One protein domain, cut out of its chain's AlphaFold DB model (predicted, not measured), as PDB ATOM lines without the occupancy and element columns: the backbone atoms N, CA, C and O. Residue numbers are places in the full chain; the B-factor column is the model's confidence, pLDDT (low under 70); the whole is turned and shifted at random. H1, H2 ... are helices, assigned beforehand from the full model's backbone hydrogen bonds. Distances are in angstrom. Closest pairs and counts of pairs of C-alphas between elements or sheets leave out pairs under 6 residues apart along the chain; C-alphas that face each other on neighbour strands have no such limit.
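This is residues 143 to 291 of the 311 residues of an uncharacterized protein of Turneriella parva (strain ATCC BAA-1111 / DSM 21527 / NCTC 11395 / H) (UniProt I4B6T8). Two groups of three helices are joined where H4 crosses H2: H1, H2 and H3 form a small up-and-down bundle, their centres making a triangle, while H4 and H5 fold back on each other as a hairpin with H6 packed steeply across H5. An unnamed stretch, residues 143 to 154, leads into H1. The printed part has 149 residues with six named helices, H1 to H6 in that order, and no named strand; its class is all helix. It is compact, with a radius of gyration of the C-alphas of 16.5 A, and spans 51 by 38 by 24 A.

H4, residues 219 to 242, and H5, residues 246 to 260, form a hairpin: residues 230 to 241 of H4 touch H5, at a shallow tilt of 17 degrees, opposite ways, the closest C-alphas being those of Ile 237 and Ala 249, 4.6 A apart. H4 also touches H2, residues 181 to 195, at a steep tilt of 52 degrees, the same way; the closest C-alphas, of Ser 185 and Met 225, are 5.2 A apart. H2 touches residues 165 to 176 of H1, residues 155 to 178, at a shallow tilt of 14 degrees, opposite ways, with the C-alphas of Ala 175 and Leu 184 closest at 5.4 A. H2 and H3, residues 204 to 217, only just touch, with 3 pairs of C-alphas within 8 A, the closest being Leu 188 and Val 207 at 7.2 A. H1, H2 and H3 are an up-and-down bundle, each running against the one before. Residues 250 to 256 of H5 touch H6, residues 269 to 285, at a steep tilt of 52 degrees, opposite ways; the closest C-alphas, of Ile 253 and Glu 276, are 6.3 A apart. H1 and H6 are apart. Every O i to N i+4 pair is within hydrogen-bond range in H1, H2, H5 and H6, against 9 of 10 in H3 and 19 of 20 in H4.

H1 begins at C-alpha 155, (-23.064, -14.944, 10.952), and measures 34.8 A; H4 measures 36.2 A. H2, H3, H5 and H6 measure 20.8, 20.7, 20.8 and 24.0 A. H6 ends at C-alpha 285, (-6.379, -17.207, 39.446).

The two farthest C-alphas, of Glu 143 and Arg 178, are 51.0 A apart. The printed part has no cut, and no link between helices is long. Mean pLDDT of the printed part is 73.8; 44 residues are under 70, among them 143 to 153, 261 to 268 and 282 to 291.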
ATOM      1  N   GLU A 143     -15.911 -16.458  42.874       52.84
ATOM      2  CA  GLU A 143     -15.017 -17.616  42.693       52.84
ATOM      3  C   GLU A 143     -15.261 -18.405  41.387       52.84
ATOM      4  O   GLU A 143     -14.335 -19.020  40.853       52.84
ATOM      5  N   ASP A 144     -16.471 -18.323  40.818       49.25
ATOM      6  CA  ASP A 144     -16.908 -19.103  39.651       49.25
ATOM      7  C   ASP A 144     -17.485 -18.213  38.535       49.25
ATOM      8  O   ASP A 144     -18.694 -18.155  38.300       49.25
ATOM      9  N   VAL A 145     -16.621 -17.518  37.788       52.88
ATOM     10  CA  VAL A 145     -17.055 -16.772  36.593       52.88
ATOM     11  C   VAL A 145     -16.656 -17.506  35.318       52.88
ATOM     12  O   VAL A 145     -15.496 -17.544  34.915       52.88
ATOM     13  N   HIS A 146     -17.644 -18.042  34.601       46.81
ATOM     14  CA  HIS A 146     -17.460 -18.524  33.232       46.81
ATOM     15  C   HIS A 146     -17.410 -17.348  32.240       46.81
ATOM     16  O   HIS A 146     -18.389 -17.043  31.557       46.81
ATOM     17  N   VAL A 147     -16.256 -16.688  32.116       48.78
ATOM     18  CA  VAL A 147     -16.041 -15.691  31.056       48.78
ATOM     19  C   VAL A 147     -15.605 -16.398  29.770       48.78
ATOM     20  O   VAL A 147     -14.432 -16.694  29.567       48.78
ATOM     21  N   VAL A 148     -16.550 -16.664  28.865       44.19
ATOM     22  CA  VAL A 148     -16.227 -17.067  27.485       44.19
ATOM     23  C   VAL A 148     -16.248 -15.821  26.601       44.19
ATOM     24  O   VAL A 148     -17.308 -15.365  26.152       44.19
ATOM     25  N   VAL A 149     -15.069 -15.250  26.342       47.09
ATOM     26  CA  VAL A 149     -14.893 -14.222  25.305       47.09
ATOM     27  C   VAL A 149     -14.733 -14.932  23.961       47.09
ATOM     28  O   VAL A 149     -13.630 -15.213  23.498       47.09
ATOM     29  N   SER A 150     -15.862 -15.282  23.340       43.28
ATOM     30  CA  SER A 150     -15.866 -15.746  21.951       43.28
ATOM     31  C   SER A 150     -15.467 -14.587  21.039       43.28
ATOM     32  O   SER A 150     -16.232 -13.632  20.899       43.28
ATOM     33  N   HIS A 151     -14.290 -14.689  20.423       49.50
ATOM     34  CA  HIS A 151     -13.836 -13.784  19.361       49.50
ATOM     35  C   HIS A 151     -14.457 -14.135  18.000       49.50
ATOM     36  O   HIS A 151     -14.395 -13.343  17.072       49.50
ATOM     37  N   SER A 152     -15.095 -15.304  17.868       52.50
ATOM     38  CA  SER A 152     -15.841 -15.669  16.665       52.50
ATOM     39  C   SER A 152     -17.293 -15.213  16.789       52.50
ATOM     40  O   SER A 152     -18.072 -15.797  17.550       52.50
ATOM     41  N   LEU A 153     -17.658 -14.171  16.047       61.78
ATOM     42  CA  LEU A 153     -19.051 -13.776  15.860       61.78
ATOM     43  C   LEU A 153     -19.782 -14.832  15.025       61.78
ATOM     44  O   LEU A 153     -19.261 -15.305  14.012       61.78
ATOM     45  N   THR A 154     -21.014 -15.174  15.406       74.38
ATOM     46  CA  THR A 154     -21.899 -15.919  14.498       74.38
ATOM     47  C   THR A 154     -22.231 -15.062  13.273       74.38
ATOM     48  O   THR A 154     -22.138 -13.834  13.323       74.38
ATOM     49  N   THR A 155     -22.669 -15.677  12.171       75.06
ATOM     50  CA  THR A 155     -23.064 -14.944  10.952       75.06
ATOM     51  C   THR A 155     -24.085 -13.840  11.250       75.06
ATOM     52  O   THR A 155     -23.922 -12.714  10.786       75.06
ATOM     53  N   ASN A 156     -25.075 -14.125  12.101       77.94
ATOM     54  CA  ASN A 156     -26.100 -13.157  12.499       77.94
ATOM     55  C   ASN A 156     -25.523 -12.020  13.356       77.94
ATOM     56  O   ASN A 156     -25.881 -10.863  13.164       77.94
ATOM     57  N   GLN A 157     -24.601 -12.326  14.276       77.06
ATOM     58  CA  GLN A 157     -23.932 -11.303  15.087       77.06
ATOM     59  C   GLN A 157     -23.040 -10.396  14.235       77.06
ATOM     60  O   GLN A 157     -23.017  -9.189  14.453       77.06
ATOM     61  N   ARG A 158     -22.351 -10.959  13.236       79.56
ATOM     62  CA  ARG A 158     -21.534 -10.192  12.288       79.56
ATOM     63  C   ARG A 158     -22.389  -9.265  11.429       79.56
ATOM     64  O   ARG A 158     -22.034  -8.106  11.255       79.56
ATOM     65  N   GLN A 159     -23.519  -9.752  10.914       82.25
ATOM     66  CA  GLN A 159     -24.454  -8.921  10.149       82.25
ATOM     67  C   GLN A 159     -25.018  -7.777  10.996       82.25
ATOM     68  O   GLN A 159     -25.024  -6.638  10.539       82.25
ATOM     69  N   ALA A 160     -25.420  -8.057  12.240       84.56
ATOM     70  CA  ALA A 160     -25.906  -7.034  13.161       84.56
ATOM     71  C   ALA A 160     -24.832  -5.978  13.480       84.56
ATOM     72  O   ALA A 160     -25.110  -4.786  13.406       84.56
ATOM     73  N   LEU A 161     -23.596  -6.405  13.761       83.12
ATOM     74  CA  LEU A 161     -22.480  -5.488  14.017       83.12
ATOM     75  C   LEU A 161     -22.126  -4.642  12.793       83.12
ATOM     76  O   LEU A 161     -21.865  -3.456  12.942       83.12
ATOM     77  N   ASN A 162     -22.168  -5.209  11.586       86.12
ATOM     78  CA  ASN A 162     -21.937  -4.447  10.357       86.12
ATOM     79  C   ASN A 162     -23.068  -3.452  10.058       86.12
ATOM     80  O   ASN A 162     -22.798  -2.376   9.531       86.12
ATOM     81  N   ALA A 163     -24.316  -3.776  10.409       88.12
ATOM     82  CA  ALA A 163     -25.425  -2.830  10.317       88.12
ATOM     83  C   ALA A 163     -25.252  -1.665  11.311       88.12
ATOM     84  O   ALA A 163     -25.372  -0.507  10.914       88.12
ATOM     85  N   GLU A 164     -24.884  -1.963  12.564       88.31
ATOM     86  CA  GLU A 164     -24.574  -0.956  13.593       88.31
ATOM     87  C   GLU A 164     -23.388  -0.072  13.164       88.31
ATOM     88  O   GLU A 164     -23.450   1.154  13.253       88.31
ATOM     89  N   ALA A 165     -22.323  -0.681  12.630       89.31
ATOM     90  CA  ALA A 165     -21.157   0.030  12.115       89.31
ATOM     91  C   ALA A 165     -21.521   0.941  10.942       89.31
ATOM     92  O   ALA A 165     -21.073   2.085  10.900       89.31
ATOM     93  N   ARG A 166     -22.378   0.482  10.020       91.75
ATOM     94  CA  ARG A 166     -22.857   1.303   8.901       91.75
ATOM     95  C   ARG A 166     -23.656   2.508   9.385       91.75
ATOM     96  O   ARG A 166     -23.453   3.608   8.880       91.75
ATOM     97  N   GLU A 167     -24.560   2.319  10.342       91.56
ATOM     98  CA  GLU A 167     -25.351   3.417  10.904       91.56
ATOM     99  C   GLU A 167     -24.448   4.469  11.560       91.56
ATOM    100  O   GLU A 167     -24.600   5.669  11.313       91.56
ATOM    101  N   LEU A 168     -23.474   4.022  12.356       90.75
ATOM    102  CA  LEU A 168     -22.536   4.922  13.016       90.75
ATOM    103  C   LEU A 168     -21.621   5.631  12.008       90.75
ATOM    104  O   LEU A 168     -21.409   6.836  12.133       90.75
ATOM    105  N   TYR A 169     -21.157   4.924  10.977       92.31
ATOM    106  CA  TYR A 169     -20.375   5.493   9.879       92.31
ATOM    107  C   TYR A 169     -21.150   6.577   9.116       92.31
ATOM    108  O   TYR A 169     -20.642   7.681   8.944       92.31
ATOM    109  N   ASN A 170     -22.416   6.339   8.761       91.94
ATOM    110  CA  ASN A 170     -23.246   7.347   8.088       91.94
ATOM    111  C   ASN A 170     -23.383   8.635   8.931       91.94
ATOM    112  O   ASN A 170     -23.425   9.745   8.400       91.94
ATOM    113  N   ARG A 171     -23.458   8.503  10.265       90.38
ATOM    114  CA  ARG A 171     -23.486   9.655  11.183       90.38
ATOM    115  C   ARG A 171     -22.145  10.388  11.221       90.38
ATOM    116  O   ARG A 171     -22.148  11.612  11.303       90.38
ATOM    117  N   ILE A 172     -21.031   9.655  11.157       90.38
ATOM    118  CA  ILE A 172     -19.676  10.217  11.063       90.38
ATOM    119  C   ILE A 172     -19.527  11.017   9.769       90.38
ATOM    120  O   ILE A 172     -19.136  12.178   9.837       90.38
ATOM    121  N   GLU A 173     -19.902  10.457   8.616       91.94
ATOM    122  CA  GLU A 173     -19.834  11.157   7.324       91.94
ATOM    123  C   GLU A 173     -20.634  12.461   7.343       91.94
ATOM    124  O   GLU A 173     -20.169  13.501   6.878       91.94
ATOM    125  N   LEU A 174     -21.831  12.427   7.926       89.12
ATOM    126  CA  LEU A 174     -22.702  13.590   8.015       89.12
ATOM    127  C   LEU A 174     -22.161  14.660   8.978       89.12
ATOM    128  O   LEU A 174     -22.275  15.847   8.678       89.12
ATOM    129  N   ALA A 175     -21.558  14.267  10.105       84.75
ATOM    130  CA  ALA A 175     -20.884  15.199  11.014       84.75
ATOM    131  C   ALA A 175     -19.620  15.803  10.376       84.75
ATOM    132  O   ALA A 175     -19.395  17.009  10.478       84.75
ATOM    133  N   TYR A 176     -18.850  14.986   9.650       87.94
ATOM    134  CA  TYR A 176     -17.663  15.408   8.907       87.94
ATOM    135  C   TYR A 176     -18.013  16.426   7.817       87.94
ATOM    136  O   TYR A 176     -17.433  17.507   7.774       87.94
ATOM    137  N   ALA A 177     -19.036  16.147   7.004       87.19
ATOM    138  CA  ALA A 177     -19.498  17.056   5.954       87.19
ATOM    139  C   ALA A 177     -20.017  18.403   6.491       87.19
ATOM    140  O   ALA A 177     -19.986  19.407   5.782       87.19
ATOM    141  N   ARG A 178     -20.509  18.437   7.737       86.50
ATOM    142  CA  ARG A 178     -21.004  19.654   8.401       86.50
ATOM    143  C   ARG A 178     -19.914  20.458   9.112       86.50
ATOM    144  O   ARG A 178     -20.196  21.575   9.533       86.50
ATOM    145  N   GLY A 179     -18.710  19.904   9.270       77.62
ATOM    146  CA  GLY A 179     -17.633  20.530  10.040       77.62
ATOM    147  C   GLY A 179     -17.909  20.611  11.549       77.62
ATOM    148  O   GLY A 179     -17.343  21.463  12.226       77.62
ATOM    149  N   ASP A 180     -18.790  19.760  12.090       77.62
ATOM    150  CA  ASP A 180     -19.059  19.703  13.535       77.62
ATOM    151  C   ASP A 180     -17.990  18.850  14.234       77.62
ATOM    152  O   ASP A 180     -18.185  17.664  14.507       77.62
ATOM    153  N   GLU A 181     -16.829  19.452  14.500       74.56
ATOM    154  CA  GLU A 181     -15.675  18.764  15.098       74.56
ATOM    155  C   GLU A 181     -15.988  18.129  16.462       74.56
ATOM    156  O   GLU A 181     -15.464  17.061  16.789       74.56
ATOM    157  N   ALA A 182     -16.862  18.750  17.261       69.38
ATOM    158  CA  ALA A 182     -17.211  18.254  18.588       69.38
ATOM    159  C   ALA A 182     -18.049  16.973  18.502       69.38
ATOM    160  O   ALA A 182     -17.757  15.984  19.187       69.38
ATOM    161  N   GLN A 183     -19.069  16.968  17.639       76.38
ATOM    162  CA  GLN A 183     -19.878  15.779  17.385       76.38
ATOM    163  C   GLN A 183     -19.061  14.690  16.687       76.38
ATOM    164  O   GLN A 183     -19.181  13.510  17.026       76.38
ATOM    165  N   LEU A 184     -18.203  15.075  15.749       79.00
ATOM    166  CA  LEU A 184     -17.350  14.160  15.009       79.00
ATOM    167  C   LEU A 184     -16.353  13.440  15.924       79.00
ATOM    168  O   LEU A 184     -16.293  12.213  15.900       79.00
ATOM    169  N   SER A 185     -15.648  14.170  16.794       75.81
ATOM    170  CA  SER A 185     -14.749  13.598  17.811       75.81
ATOM    171  C   SER A 185     -15.469  12.562  18.684       75.81
ATOM    172  O   SER A 185     -14.963  11.463  18.922       75.81
ATOM    173  N   TYR A 186     -16.708  12.855  19.097       76.75
ATOM    174  CA  TYR A 186     -17.520  11.923  19.882       76.75
ATOM    175  C   TYR A 186     -17.886  10.642  19.115       76.75
ATOM    176  O   TYR A 186     -17.811   9.544  19.676       76.75
ATOM    177  N   LEU A 187     -18.307  10.774  17.854       80.19
ATOM    178  CA  LEU A 187     -18.733   9.646  17.023       80.19
ATOM    179  C   LEU A 187     -17.553   8.756  16.620       80.19
ATOM    180  O   LEU A 187     -17.682   7.533  16.668       80.19
ATOM    181  N   LEU A 188     -16.404   9.352  16.297       85.56
ATOM    182  CA  LEU A 188     -15.170   8.624  16.002       85.56
ATOM    183  C   LEU A 188     -14.698   7.840  17.231       85.56
ATOM    184  O   LEU A 188     -14.506   6.631  17.140       85.56
ATOM    185  N   ALA A 189     -14.652   8.475  18.410       79.25
ATOM    186  CA  ALA A 189     -14.349   7.788  19.667       79.25
ATOM    187  C   ALA A 189     -15.305   6.610  19.928       79.25
ATOM    188  O   ALA A 189     -14.877   5.528  20.334       79.25
ATOM    189  N   GLN A 190     -16.606   6.797  19.677       82.94
ATOM    190  CA  GLN A 190     -17.601   5.734  19.820       82.94
ATOM    191  C   GLN A 190     -17.337   4.569  18.863       82.94
ATOM    192  O   GLN A 190     -17.415   3.417  19.290       82.94
ATOM    193  N   PHE A 191     -17.033   4.858  17.598       86.94
ATOM    194  CA  PHE A 191     -16.760   3.841  16.587       86.94
ATOM    195  C   PHE A 191     -15.513   3.037  16.951       86.94
ATOM    196  O   PHE A 191     -15.582   1.810  17.047       86.94
ATOM    197  N   THR A 192     -14.405   3.720  17.245       83.19
ATOM    198  CA  THR A 192     -13.144   3.081  17.633       83.19
ATOM    199  C   THR A 192     -13.341   2.188  18.854       83.19
ATOM    200  O   THR A 192     -13.020   1.004  18.796       83.19
ATOM    201  N   GLY A 193     -13.950   2.695  19.930       78.38
ATOM    202  CA  GLY A 193     -14.159   1.910  21.151       78.38
ATOM    203  C   GLY A 193     -15.084   0.703  20.975       78.38
ATOM    204  O   GLY A 193     -14.897  -0.328  21.620       78.38
ATOM    205  N   ARG A 194     -16.099   0.814  20.110       80.75
ATOM    206  CA  ARG A 194     -17.096  -0.243  19.894       80.75
ATOM    207  C   ARG A 194     -16.567  -1.375  19.017       80.75
ATOM    208  O   ARG A 194     -16.895  -2.534  19.274       80.75
ATOM    209  N   PHE A 195     -15.777  -1.041  17.998       82.75
ATOM    210  CA  PHE A 195     -15.414  -1.973  16.931       82.75
ATOM    211  C   PHE A 195     -13.930  -2.370  16.909       82.75
ATOM    212  O   PHE A 195     -13.569  -3.269  16.152       82.75
ATOM    213  N   CYS A 196     -13.068  -1.801  17.764       75.44
ATOM    214  CA  CYS A 196     -11.631  -2.127  17.797       75.44
ATOM    215  C   CYS A 196     -11.335  -3.629  17.954       75.44
ATOM    216  O   CYS A 196     -10.386  -4.126  17.345       75.44
ATOM    217  N   ASN A 197     -12.172  -4.345  18.712       68.12
ATOM    218  CA  ASN A 197     -12.014  -5.769  19.028       68.12
ATOM    219  C   ASN A 197     -12.550  -6.703  17.928       68.12
ATOM    220  O   ASN A 197     -12.481  -7.920  18.089       68.12
ATOM    221  N   PHE A 198     -13.106  -6.159  16.840       74.50
ATOM    222  CA  PHE A 198     -13.722  -6.926  15.756       74.50
ATOM    223  C   PHE A 198     -13.086  -6.545  14.410       74.50
ATOM    224  O   PHE A 198     -13.593  -5.661  13.716       74.50
ATOM    225  N   PRO A 199     -11.962  -7.180  14.028       71.00
ATOM    226  CA  PRO A 199     -11.260  -6.884  12.776       71.00
ATOM    227  C   PRO A 199     -12.137  -7.043  11.528       71.00
ATOM    228  O   PRO A 199     -11.917  -6.361  10.534       71.00
ATOM    229  N   GLU A 200     -13.133  -7.929  11.572       72.62
ATOM    230  CA  GLU A 200     -14.060  -8.196  10.466       72.62
ATOM    231  C   GLU A 200     -15.178  -7.152  10.270       72.62
ATOM    232  O   GLU A 200     -16.019  -7.331   9.382       72.62
ATOM    233  N   VAL A 201     -15.243  -6.111  11.106       78.94
ATOM    234  CA  VAL A 201     -16.257  -5.053  10.991       78.94
ATOM    235  C   VAL A 201     -15.903  -4.086   9.860       78.94
ATOM    236  O   VAL A 201     -14.769  -3.625   9.742       78.94
ATOM    237  N   ALA A 202     -16.895  -3.774   9.026       79.12
ATOM    238  CA  ALA A 202     -16.758  -2.854   7.899       79.12
ATOM    239  C   ALA A 202     -16.506  -1.398   8.340       79.12
ATOM    240  O   ALA A 202     -16.816  -1.017   9.468       79.12
ATOM    241  N   PHE A 203     -16.007  -0.565   7.420       84.75
ATOM    242  CA  PHE A 203     -15.812   0.887   7.580       84.75
ATOM    243  C   PHE A 203     -14.673   1.324   8.508       84.75
ATOM    244  O   PHE A 203     -14.492   2.517   8.736       84.75
ATOM    245  N   ARG A 204     -13.890   0.387   9.056       83.00
ATOM    246  CA  ARG A 204     -12.775   0.720   9.954       83.00
ATOM    247  C   ARG A 204     -11.673   1.507   9.245       83.00
ATOM    248  O   ARG A 204     -11.243   2.522   9.775       83.00
ATOM    249  N   ALA A 205     -11.264   1.070   8.054       85.25
ATOM    250  CA  ALA A 205     -10.220   1.748   7.285       85.25
ATOM    251  C   ALA A 205     -10.658   3.161   6.870       85.25
ATOM    252  O   ALA A 205      -9.878   4.102   6.935       85.25
ATOM    253  N   GLU A 206     -11.927   3.313   6.504       89.25
ATOM    254  CA  GLU A 206     -12.534   4.581   6.111       89.25
ATOM    255  C   GLU A 206     -12.628   5.552   7.298       89.25
ATOM    256  O   GLU A 206     -12.362   6.744   7.154       89.25
ATOM    257  N   VAL A 207     -12.959   5.052   8.494       87.69
ATOM    258  CA  VAL A 207     -12.940   5.843   9.735       87.69
ATOM    259  C   VAL A 207     -11.517   6.262  10.106       87.69
ATOM    260  O   VAL A 207     -11.310   7.425  10.459       87.69
ATOM    261  N   ASP A 208     -10.543   5.358   9.997       85.31
ATOM    262  CA  ASP A 208      -9.133   5.667  10.249       85.31
ATOM    263  C   ASP A 208      -8.619   6.735   9.258       85.31
ATOM    264  O   ASP A 208      -7.959   7.688   9.670       85.31
ATOM    265  N   GLU A 209      -9.023   6.673   7.984       89.12
ATOM    266  CA  GLU A 209      -8.690   7.689   6.975       89.12
ATOM    267  C   GLU A 209      -9.292   9.068   7.306       89.12
ATOM    268  O   GLU A 209      -8.634  10.097   7.127       89.12
ATOM    269  N   ILE A 210     -10.531   9.116   7.811       87.69
ATOM    270  CA  ILE A 210     -11.153  10.366   8.284       87.69
ATOM    271  C   ILE A 210     -10.358  10.940   9.461       87.69
ATOM    272  O   ILE A 210     -10.074  12.139   9.480       87.69
ATOM    273  N   ILE A 211      -9.969  10.101  10.426       86.06
ATOM    274  CA  ILE A 211      -9.152  10.524  11.573       86.06
ATOM    275  C   ILE A 211      -7.818  11.093  11.087       86.06
ATOM    276  O   ILE A 211      -7.430  12.178  11.519       86.06
ATOM    277  N   ASP A 212      -7.121  10.400  10.190       87.75
ATOM    278  CA  ASP A 212      -5.816  10.831   9.685       87.75
ATOM    279  C   ASP A 212      -5.898  12.162   8.924       87.75
ATOM    280  O   ASP A 212      -5.050  13.032   9.138       87.75
ATOM    281  N   LYS A 213      -6.948  12.374   8.119       87.50
ATOM    282  CA  LYS A 213      -7.193  13.660   7.437       87.50
ATOM    283  C   LYS A 213      -7.365  14.813   8.421       87.50
ATOM    284  O   LYS A 213      -6.750  15.855   8.243       87.50
ATOM    285  N   ILE A 214      -8.156  14.625   9.476       84.44
ATOM    286  CA  ILE A 214      -8.379  15.672  10.486       84.44
ATOM    287  C   ILE A 214      -7.094  15.950  11.266       84.44
ATOM    288  O   ILE A 214      -6.782  17.094  11.580       84.44
ATOM    289  N   VAL A 215      -6.333  14.902  11.585       85.19
ATOM    290  CA  VAL A 215      -5.095  15.015  12.365       85.19
ATOM    291  C   VAL A 215      -3.993  15.733  11.592       85.19
ATOM    292  O   VAL A 215      -3.186  16.416  12.222       85.19
ATOM    293  N   ALA A 216      -3.975  15.623  10.261       85.06
ATOM    294  CA  ALA A 216      -3.054  16.383   9.419       85.06
ATOM    295  C   ALA A 216      -3.197  17.903   9.626       85.06
ATOM    296  O   ALA A 216      -2.189  18.607   9.662       85.06
ATOM    297  N   ASP A 217      -4.426  18.379   9.849       79.50
ATOM    298  CA  ASP A 217      -4.733  19.798  10.054       79.50
ATOM    299  C   ASP A 217      -4.839  20.187  11.544       79.50
ATOM    300  O   ASP A 217      -4.619  21.343  11.913       79.50
ATOM    301  N   ASN A 218      -5.143  19.230  12.428       77.56
ATOM    302  CA  ASN A 218      -5.314  19.435  13.866       77.56
ATOM    303  C   ASN A 218      -4.706  18.279  14.681       77.56
ATOM    304  O   ASN A 218      -5.388  17.339  15.100       77.56
ATOM    305  N   ALA A 219      -3.413  18.389  14.991       74.50
ATOM    306  CA  ALA A 219      -2.692  17.382  15.772       74.50
ATOM    307  C   ALA A 219      -3.291  17.133  17.178       74.50
ATOM    308  O   ALA A 219      -3.165  16.031  17.716       74.50
ATOM    309  N   ALA A 220      -3.980  18.119  17.768       75.94
ATOM    310  CA  ALA A 220      -4.617  17.982  19.081       75.94
ATOM    311  C   ALA A 220      -5.904  17.135  19.042       75.94
ATOM    312  O   ALA A 220      -6.308  16.581  20.068       75.94
ATOM    313  N   PHE A 221      -6.523  16.979  17.867       77.38
ATOM    314  CA  PHE A 221      -7.780  16.249  17.695       77.38
ATOM    315  C   PHE A 221      -7.680  14.787  18.139       77.38
ATOM    316  O   PHE A 221      -8.545  14.288  18.861       77.38
ATOM    317  N   ARG A 222      -6.590  14.099  17.765       79.75
ATOM    318  CA  ARG A 222      -6.362  12.694  18.143       79.75
ATOM    319  C   ARG A 222      -6.316  12.527  19.657       79.75
ATOM    320  O   ARG A 222      -6.889  11.573  20.181       79.75
ATOM    321  N   HIS A 223      -5.647  13.446  20.346       76.31
ATOM    322  CA  HIS A 223      -5.523  13.407  21.798       76.31
ATOM    323  C   HIS A 223      -6.867  13.690  22.492       76.31
ATOM    324  O   HIS A 223      -7.229  12.962  23.416       76.31
ATOM    325  N   ASP A 224      -7.654  14.665  22.017       70.75
ATOM    326  CA  ASP A 224      -8.994  14.946  22.564       70.75
ATOM    327  C   ASP A 224      -9.953  13.759  22.364       70.75
ATOM    328  O   ASP A 224     -10.597  13.298  23.310       70.75
ATOM    329  N   MET A 225      -9.991  13.195  21.154       79.88
ATOM    330  CA  MET A 225     -10.797  12.012  20.837       79.88
ATOM    331  C   MET A 225     -10.426  10.819  21.731       79.88
ATOM    332  O   MET A 225     -11.304  10.173  22.315       79.88
ATOM    333  N   ARG A 226      -9.125  10.534  21.877       76.88
ATOM    334  CA  ARG A 226      -8.617   9.441  22.724       76.88
ATOM    335  C   ARG A 226      -8.915   9.678  24.203       76.88
ATOM    336  O   ARG A 226      -9.354   8.751  24.881       76.88
ATOM    337  N   SER A 227      -8.788  10.914  24.680       69.44
ATOM    338  CA  SER A 227      -9.139  11.295  26.052       69.44
ATOM    339  C   SER A 227     -10.617  11.044  26.346       69.44
ATOM    340  O   SER A 227     -10.952  10.415  27.348       69.44
ATOM    341  N   ARG A 228     -11.520  11.442  25.439       71.25
ATOM    342  CA  ARG A 228     -12.965  11.167  25.566       71.25
ATOM    343  C   ARG A 228     -13.267   9.673  25.595       71.25
ATOM    344  O   ARG A 228     -14.127   9.237  26.363       71.25
ATOM    345  N   LEU A 229     -12.581   8.891  24.767       73.88
ATOM    346  CA  LEU A 229     -12.731   7.441  24.751       73.88
ATOM    347  C   LEU A 229     -12.273   6.811  26.076       73.88
ATOM    348  O   LEU A 229     -12.995   5.974  26.615       73.88
ATOM    349  N   ALA A 230     -11.146   7.254  26.639       68.19
ATOM    350  CA  ALA A 230     -10.636   6.761  27.919       68.19
ATOM    351  C   ALA A 230     -11.639   7.001  29.062       68.19
ATOM    352  O   ALA A 230     -11.983   6.064  29.783       68.19
ATOM    353  N   VAL A 231     -12.213   8.210  29.154       67.56
ATOM    354  CA  VAL A 231     -13.262   8.521  30.146       67.56
ATOM    355  C   VAL A 231     -14.481   7.611  29.980       67.56
ATOM    356  O   VAL A 231     -14.996   7.066  30.958       67.56
ATOM    357  N   ARG A 232     -14.954   7.414  28.742       71.44
ATOM    358  CA  ARG A 232     -16.116   6.551  28.470       71.44
ATOM    359  C   ARG A 232     -15.856   5.098  28.839       71.44
ATOM    360  O   ARG A 232     -16.754   4.447  29.369       71.44
ATOM    361  N   LEU A 233     -14.663   4.589  28.545       71.12
ATOM    362  CA  LEU A 233     -14.288   3.219  28.871       71.12
ATOM    363  C   LEU A 233     -14.213   3.018  30.375       71.12
ATOM    364  O   LEU A 233     -14.838   2.086  30.869       71.12
ATOM    365  N   PHE A 234     -13.567   3.931  31.102       67.81
ATOM    366  CA  PHE A 234     -13.538   3.892  32.562       67.81
ATOM    367  C   PHE A 234     -14.955   3.843  33.154       67.81
ATOM    368  O   PHE A 234     -15.273   2.949  33.933       67.81
ATOM    369  N   GLN A 235     -15.851   4.730  32.710       68.31
ATOM    370  CA  GLN A 235     -17.247   4.743  33.167       68.31
ATOM    371  C   GLN A 235     -18.011   3.462  32.804       68.31
ATOM    372  O   GLN A 235     -18.825   2.982  33.594       68.31
ATOM    373  N   ALA A 236     -17.786   2.910  31.610       69.94
ATOM    374  CA  ALA A 236     -18.430   1.674  31.175       69.94
ATOM    375  C   ALA A 236     -17.949   0.468  31.992       69.94
ATOM    376  O   ALA A 236     -18.774  -0.350  32.395       69.94
ATOM    377  N   ILE A 237     -16.645   0.389  32.268       70.12
ATOM    378  CA  ILE A 237     -16.035  -0.650  33.103       70.12
ATOM    379  C   ILE A 237     -16.566  -0.541  34.533       70.12
ATOM    380  O   ILE A 237     -17.085  -1.525  35.052       70.12
ATOM    381  N   ALA A 238     -16.525   0.653  35.132       66.56
ATOM    382  CA  ALA A 238     -17.025   0.899  36.483       66.56
ATOM    383  C   ALA A 238     -18.485   0.445  36.641       66.56
ATOM    384  O   ALA A 238     -18.802  -0.362  37.512       66.56
ATOM    385  N   ARG A 239     -19.366   0.863  35.721       71.88
ATOM    386  CA  ARG A 239     -20.782   0.457  35.722       71.88
ATOM    387  C   ARG A 239     -20.982  -1.038  35.497       71.88
ATOM    388  O   ARG A 239     -21.934  -1.607  36.023       71.88
ATOM    389  N   ALA A 240     -20.160  -1.665  34.658       69.75
ATOM    390  CA  ALA A 240     -20.243  -3.102  34.416       69.75
ATOM    391  C   ALA A 240     -19.877  -3.883  35.681       69.75
ATOM    392  O   ALA A 240     -20.580  -4.821  36.042       69.75
ATOM    393  N   VAL A 241     -18.841  -3.443  36.393       66.00
ATOM    394  CA  VAL A 241     -18.419  -4.030  37.667       66.00
ATOM    395  C   VAL A 241     -19.495  -3.843  38.737       66.00
ATOM    396  O   VAL A 241     -19.859  -4.823  39.382       66.00
ATOM    397  N   GLU A 242     -20.050  -2.639  38.898       66.75
ATOM    398  CA  GLU A 242     -21.150  -2.380  39.848       66.75
ATOM    399  C   GLU A 242     -22.344  -3.317  39.625       66.75
ATOM    400  O   GLU A 242     -22.987  -3.764  40.572       66.75
ATOM    401  N   LYS A 243     -22.631  -3.636  38.360       73.12
ATOM    402  CA  LYS A 243     -23.712  -4.544  37.951       73.12
ATOM    403  C   LYS A 243     -23.310  -6.017  37.924       73.12
ATOM    404  O   LYS A 243     -24.077  -6.815  37.392       73.12
ATOM    405  N   THR A 244     -22.109  -6.345  38.399       70.88
ATOM    406  CA  THR A 244     -21.496  -7.681  38.338       70.88
ATOM    407  C   THR A 244     -21.462  -8.299  36.928       70.88
ATOM    408  O   THR A 244     -21.331  -9.511  36.757       70.88
ATOM    409  N   ASP A 245     -21.493  -7.469  35.879       72.50
ATOM    410  CA  ASP A 245     -21.336  -7.875  34.481       72.50
ATOM    411  C   ASP A 245     -19.849  -7.944  34.104       72.50
ATOM    412  O   ASP A 245     -19.290  -7.096  33.395       72.50
ATOM    413  N   ILE A 246     -19.197  -9.005  34.580       71.62
ATOM    414  CA  ILE A 246     -17.766  -9.250  34.367       71.62
ATOM    415  C   ILE A 246     -17.423  -9.348  32.874       71.62
ATOM    416  O   ILE A 246     -16.352  -8.921  32.450       71.62
ATOM    417  N   LYS A 247     -18.334  -9.854  32.035       70.62
ATOM    418  CA  LYS A 247     -18.093  -9.993  30.593       70.62
ATOM    419  C   LYS A 247     -17.952  -8.633  29.912       70.62
ATOM    420  O   LYS A 247     -17.090  -8.470  29.043       70.62
ATOM    421  N   THR A 248     -18.792  -7.670  30.277       74.44
ATOM    422  CA  THR A 248     -18.708  -6.303  29.747       74.44
ATOM    423  C   THR A 248     -17.496  -5.564  30.306       74.44
ATOM    424  O   THR A 248     -16.818  -4.882  29.538       74.44
ATOM    425  N   ALA A 249     -17.165  -5.758  31.588       71.75
ATOM    426  CA  ALA A 249     -15.953  -5.198  32.189       71.75
ATOM    427  C   ALA A 249     -14.684  -5.686  31.465       71.75
ATOM    428  O   ALA A 249     -13.886  -4.869  31.006       71.75
ATOM    429  N   VAL A 250     -14.566  -7.003  31.244       70.81
ATOM    430  CA  VAL A 250     -13.447  -7.619  30.509       70.81
ATOM    431  C   VAL A 250     -13.317  -7.047  29.105       70.81
ATOM    432  O   VAL A 250     -12.227  -6.653  28.704       70.81
ATOM    433  N   ARG A 251     -14.426  -6.930  28.367       72.62
ATOM    434  CA  ARG A 251     -14.412  -6.329  27.025       72.62
ATOM    435  C   ARG A 251     -13.942  -4.878  27.035       72.62
ATOM    436  O   ARG A 251     -13.180  -4.501  26.151       72.62
ATOM    437  N   GLY A 252     -14.389  -4.082  28.007       73.69
ATOM    438  CA  GLY A 252     -13.965  -2.690  28.155       73.69
ATOM    439  C   GLY A 252     -12.462  -2.569  28.405       73.69
ATOM    440  O   GLY A 252     -11.808  -1.728  27.793       73.69
ATOM    441  N   ILE A 253     -11.905  -3.454  29.231       71.94
ATOM    442  CA  ILE A 253     -10.468  -3.487  29.528       71.94
ATOM    443  C   ILE A 253      -9.672  -3.986  28.316       71.94
ATOM    444  O   ILE A 253      -8.672  -3.380  27.958       71.94
ATOM    445  N   THR A 254     -10.149  -5.000  27.590       71.44
ATOM    446  CA  THR A 254      -9.525  -5.413  26.319       71.44
ATOM    447  C   THR A 254      -9.501  -4.270  25.298       71.44
ATOM    448  O   THR A 254      -8.477  -4.038  24.661       71.44
ATOM    449  N   THR A 255     -10.597  -3.510  25.176       75.25
ATOM    450  CA  THR A 255     -10.639  -2.300  24.342       75.25
ATOM    451  C   THR A 255      -9.621  -1.260  24.806       75.25
ATOM    452  O   THR A 255      -8.965  -0.654  23.960       75.25
ATOM    453  N   TYR A 256      -9.482  -1.051  26.120       75.12
ATOM    454  CA  TYR A 256      -8.491  -0.135  26.685       75.12
ATOM    455  C   TYR A 256      -7.070  -0.521  26.252       75.12
ATOM    456  O   TYR A 256      -6.397   0.285  25.608       75.12
ATOM    457  N   VAL A 257      -6.674  -1.774  26.490       72.06
ATOM    458  CA  VAL A 257      -5.342  -2.300  26.147       72.06
ATOM    459  C   VAL A 257      -5.047  -2.156  24.654       72.06
ATOM    460  O   VAL A 257      -4.007  -1.626  24.278       72.06
ATOM    461  N   ILE A 258      -5.980  -2.565  23.787       71.62
ATOM    462  CA  ILE A 258      -5.792  -2.515  22.326       71.62
ATOM    463  C   ILE A 258      -5.728  -1.074  21.807       71.62
ATOM    464  O   ILE A 258      -4.996  -0.787  20.862       71.62
ATOM    465  N   THR A 259      -6.516  -0.162  22.379       72.12
ATOM    466  CA  THR A 259      -6.652   1.199  21.835       72.12
ATOM    467  C   THR A 259      -5.560   2.141  22.333       72.12
ATOM    468  O   THR A 259      -5.158   3.061  21.610       72.12
ATOM    469  N   PHE A 260      -5.089   1.941  23.563       74.12
ATOM    470  CA  PHE A 260      -4.245   2.900  24.273       74.12
ATOM    471  C   PHE A 260      -2.839   2.417  24.593       74.12
ATOM    472  O   PHE A 260      -2.123   3.113  25.312       74.12
ATOM    473  N   GLN A 261      -2.435   1.279  24.028       65.88
ATOM    474  CA  GLN A 261      -1.092   0.739  24.187       65.88
ATOM    475  C   GLN A 261      -0.031   1.846  24.021       65.88
ATOM    476  O   GLN A 261      -0.026   2.567  23.021       65.88
ATOM    477  N   ASP A 262       0.803   2.009  25.051       62.25
ATOM    478  CA  ASP A 262       1.931   2.951  25.142       62.25
ATOM    479  C   ASP A 262       1.606   4.465  25.200       62.25
ATOM    480  O   ASP A 262       2.515   5.299  25.147       62.25
ATOM    481  N   ASP A 263       0.343   4.868  25.382       67.19
ATOM    482  CA  ASP A 263      -0.040   6.286  25.488       67.19
ATOM    483  C   ASP A 263      -0.039   6.786  26.942       67.19
ATOM    484  O   ASP A 263      -1.004   6.643  27.697       67.19
ATOM    485  N   LEU A 264       1.070   7.418  27.338       62.62
ATOM    486  CA  LEU A 264       1.265   7.887  28.712       62.62
ATOM    487  C   LEU A 264       0.417   9.116  29.082       62.62
ATOM    488  O   LEU A 264       0.386   9.489  30.255       62.62
ATOM    489  N   SER A 265      -0.218   9.766  28.103       69.25
ATOM    490  CA  SER A 265      -0.828  11.093  28.257       69.25
ATOM    491  C   SER A 265      -2.313  11.065  28.634       69.25
ATOM    492  O   SER A 265      -2.932  12.118  28.788       69.25
ATOM    493  N   LEU A 266      -2.900   9.876  28.770       67.94
ATOM    494  CA  LEU A 266      -4.347   9.710  28.869       67.94
ATOM    495  C   LEU A 266      -4.898   9.937  30.284       67.94
ATOM    496  O   LEU A 266      -4.272   9.541  31.273       67.94
ATOM    497  N   PRO A 267      -6.115  10.500  30.399       63.78
ATOM    498  CA  PRO A 267      -6.813  10.581  31.675       63.78
ATOM    499  C   PRO A 267      -7.165   9.178  32.190       63.78
ATOM    500  O   PRO A 267      -7.468   8.281  31.404       63.78
ATOM    501  N   TYR A 268      -7.173   9.010  33.516       64.50
ATOM    502  CA  TYR A 268      -7.470   7.747  34.215       64.50
ATOM    503  C   TYR A 268      -6.518   6.587  33.908       64.50
ATOM    504  O   TYR A 268      -6.857   5.433  34.158       64.50
ATOM    505  N   ARG A 269      -5.337   6.854  33.338       71.69
ATOM    506  CA  ARG A 269      -4.396   5.793  32.979       71.69
ATOM    507  C   ARG A 269      -3.983   4.954  34.185       71.69
ATOM    508  O   ARG A 269      -4.067   3.741  34.109       71.69
ATOM    509  N   SER A 270      -3.578   5.581  35.289       72.31
ATOM    510  CA  SER A 270      -3.167   4.857  36.501       72.31
ATOM    511  C   SER A 270      -4.255   3.916  37.014       72.31
ATOM    512  O   SER A 270      -3.975   2.808  37.459       72.31
ATOM    513  N   GLU A 271      -5.505   4.359  36.943       70.62
ATOM    514  CA  GLU A 271      -6.677   3.606  37.352       70.62
ATOM    515  C   GLU A 271      -6.949   2.467  36.373       70.62
ATOM    516  O   GLU A 271      -7.165   1.341  36.803       70.62
ATOM    517  N   LEU A 272      -6.907   2.732  35.068       70.56
ATOM    518  CA  LEU A 272      -7.128   1.726  34.032       70.56
ATOM    519  C   LEU A 272      -6.021   0.659  34.028       70.56
ATOM    520  O   LEU A 272      -6.361  -0.521  33.975       70.56
ATOM    521  N   ASP A 273      -4.754   1.042  34.210       75.50
ATOM    522  CA  ASP A 273      -3.611   0.135  34.398       75.50
ATOM    523  C   ASP A 273      -3.806  -0.732  35.664       75.50
ATOM    524  O   ASP A 273      -3.599  -1.946  35.648       75.50
ATOM    525  N   ALA A 274      -4.274  -0.143  36.773       76.00
ATOM    526  CA  ALA A 274      -4.551  -0.885  38.007       76.00
ATOM    527  C   ALA A 274      -5.750  -1.843  37.871       76.00
ATOM    528  O   ALA A 274      -5.754  -2.929  38.458       76.00
ATOM    529  N   ILE A 275      -6.782  -1.453  37.118       69.75
ATOM    530  CA  ILE A 275      -7.917  -2.322  36.782       69.75
ATOM    531  C   ILE A 275      -7.439  -3.471  35.893       69.75
ATOM    532  O   ILE A 275      -7.804  -4.619  36.146       69.75
ATOM    533  N   GLU A 276      -6.628  -3.173  34.879       71.75
ATOM    534  CA  GLU A 276      -6.018  -4.154  33.988       71.75
ATOM    535  C   GLU A 276      -5.233  -5.193  34.791       71.75
ATOM    536  O   GLU A 276      -5.543  -6.381  34.699       71.75
ATOM    537  N   GLU A 277      -4.295  -4.768  35.642       78.25
ATOM    538  CA  GLU A 277      -3.482  -5.671  36.463       78.25
ATOM    539  C   GLU A 277      -4.348  -6.583  37.346       78.25
ATOM    540  O   GLU A 277      -4.146  -7.802  37.396       78.25
ATOM    541  N   LYS A 278      -5.352  -6.018  38.026       70.75
ATOM    542  CA  LYS A 278      -6.282  -6.802  38.856       70.75
ATOM    543  C   LYS A 278      -7.061  -7.805  38.028       70.75
ATOM    544  O   LYS A 278      -7.246  -8.943  38.458       70.75
ATOM    545  N   MET A 279      -7.485  -7.411  36.835       67.25
ATOM    546  CA  MET A 279      -8.221  -8.294  35.955       67.25
ATOM    547  C   MET A 279      -7.333  -9.409  35.389       67.25
ATOM    548  O   MET A 279      -7.788 -10.547  35.315       67.25
ATOM    549  N   TYR A 280      -6.064  -9.139  35.071       68.25
ATOM    550  CA  TYR A 280      -5.087 -10.180  34.724       68.25
ATOM    551  C   TYR A 280      -4.934 -11.196  35.853       68.25
ATOM    552  O   TYR A 280      -5.064 -12.396  35.611       68.25
ATOM    553  N   ARG A 281      -4.747 -10.725  37.093       73.19
ATOM    554  CA  ARG A 281      -4.660 -11.595  38.278       73.19
ATOM    555  C   ARG A 281      -5.937 -12.411  38.478       73.19
ATOM    556  O   ARG A 281      -5.856 -13.586  38.821       73.19
ATOM    557  N   PHE A 282      -7.107 -11.820  38.244       66.25
ATOM    558  CA  PHE A 282      -8.387 -12.525  38.282       66.25
ATOM    559  C   PHE A 282      -8.454 -13.625  37.206       66.25
ATOM    560  O   PHE A 282      -8.702 -14.788  37.511       66.25
ATOM    561  N   ILE A 283      -8.147 -13.303  35.947       63.06
ATOM    562  CA  ILE A 283      -8.143 -14.271  34.837       63.06
ATOM    563  C   ILE A 283      -7.158 -15.421  35.100       63.06
ATOM    564  O   ILE A 283      -7.485 -16.580  34.824       63.06
ATOM    565  N   GLU A 284      -5.982 -15.117  35.651       67.06
ATOM    566  CA  GLU A 284      -4.952 -16.092  36.012       67.06
ATOM    567  C   GLU A 284      -5.392 -17.005  37.166       67.06
ATOM    568  O   GLU A 284      -5.370 -18.228  37.009       67.06
ATOM    569  N   ARG A 285      -5.880 -16.441  38.283       68.12
ATOM    570  CA  ARG A 285      -6.379 -17.207  39.446       68.12
ATOM    571  C   ARG A 285      -7.501 -18.174  39.075       68.12
ATOM    572  O   ARG A 285      -7.507 -19.306  39.546       68.12
ATOM    573  N   HIS A 286      -8.422 -17.752  38.212       61.81
ATOM    574  CA  HIS A 286      -9.573 -18.564  37.801       61.81
ATOM    575  C   HIS A 286      -9.295 -19.422  36.554       61.81
ATOM    576  O   HIS A 286     -10.214 -20.029  35.996       61.81
ATOM    577  N   ASN A 287      -8.034 -19.485  36.102       59.88
ATOM    578  CA  ASN A 287      -7.581 -20.244  34.935       59.88
ATOM    579  C   ASN A 287      -8.463 -20.023  33.689       59.88
ATOM    580  O   ASN A 287      -8.753 -20.933  32.898       59.88
ATOM    581  N   LEU A 288      -8.935 -18.784  33.526       57.81
ATOM    582  CA  LEU A 288      -9.872 -18.413  32.469       57.81
ATOM    583  C   LEU A 288      -9.180 -18.395  31.103       57.81
ATOM    584  O   LEU A 288      -9.854 -18.558  30.087       57.81
ATOM    585  N   TRP A 289      -7.845 -18.321  31.067       51.94
ATOM    586  CA  TRP A 289      -7.035 -18.421  29.851       51.94
ATOM    587  C   TRP A 289      -7.329 -19.681  29.025       51.94
ATOM    588  O   TRP A 289      -7.466 -19.593  27.809       51.94
ATOM    589  N   HIS A 290      -7.528 -20.847  29.657       43.66
ATOM    590  CA  HIS A 290      -7.876 -22.083  28.937       43.66
ATOM    591  C   HIS A 290      -9.321 -22.111  28.406       43.66
ATOM    592  O   HIS A 290      -9.652 -22.925  27.538       43.66
ATOM    593  N   ARG A 291     -10.188 -21.233  28.921       41.50
ATOM    594  CA  ARG A 291     -11.600 -21.091  28.522       41.50
ATOM    595  C   ARG A 291     -11.810 -19.951  27.520       41.50
ATOM    596  O   ARG A 291     -12.769 -19.996  26.749       41.50
TER     597      ARG A 291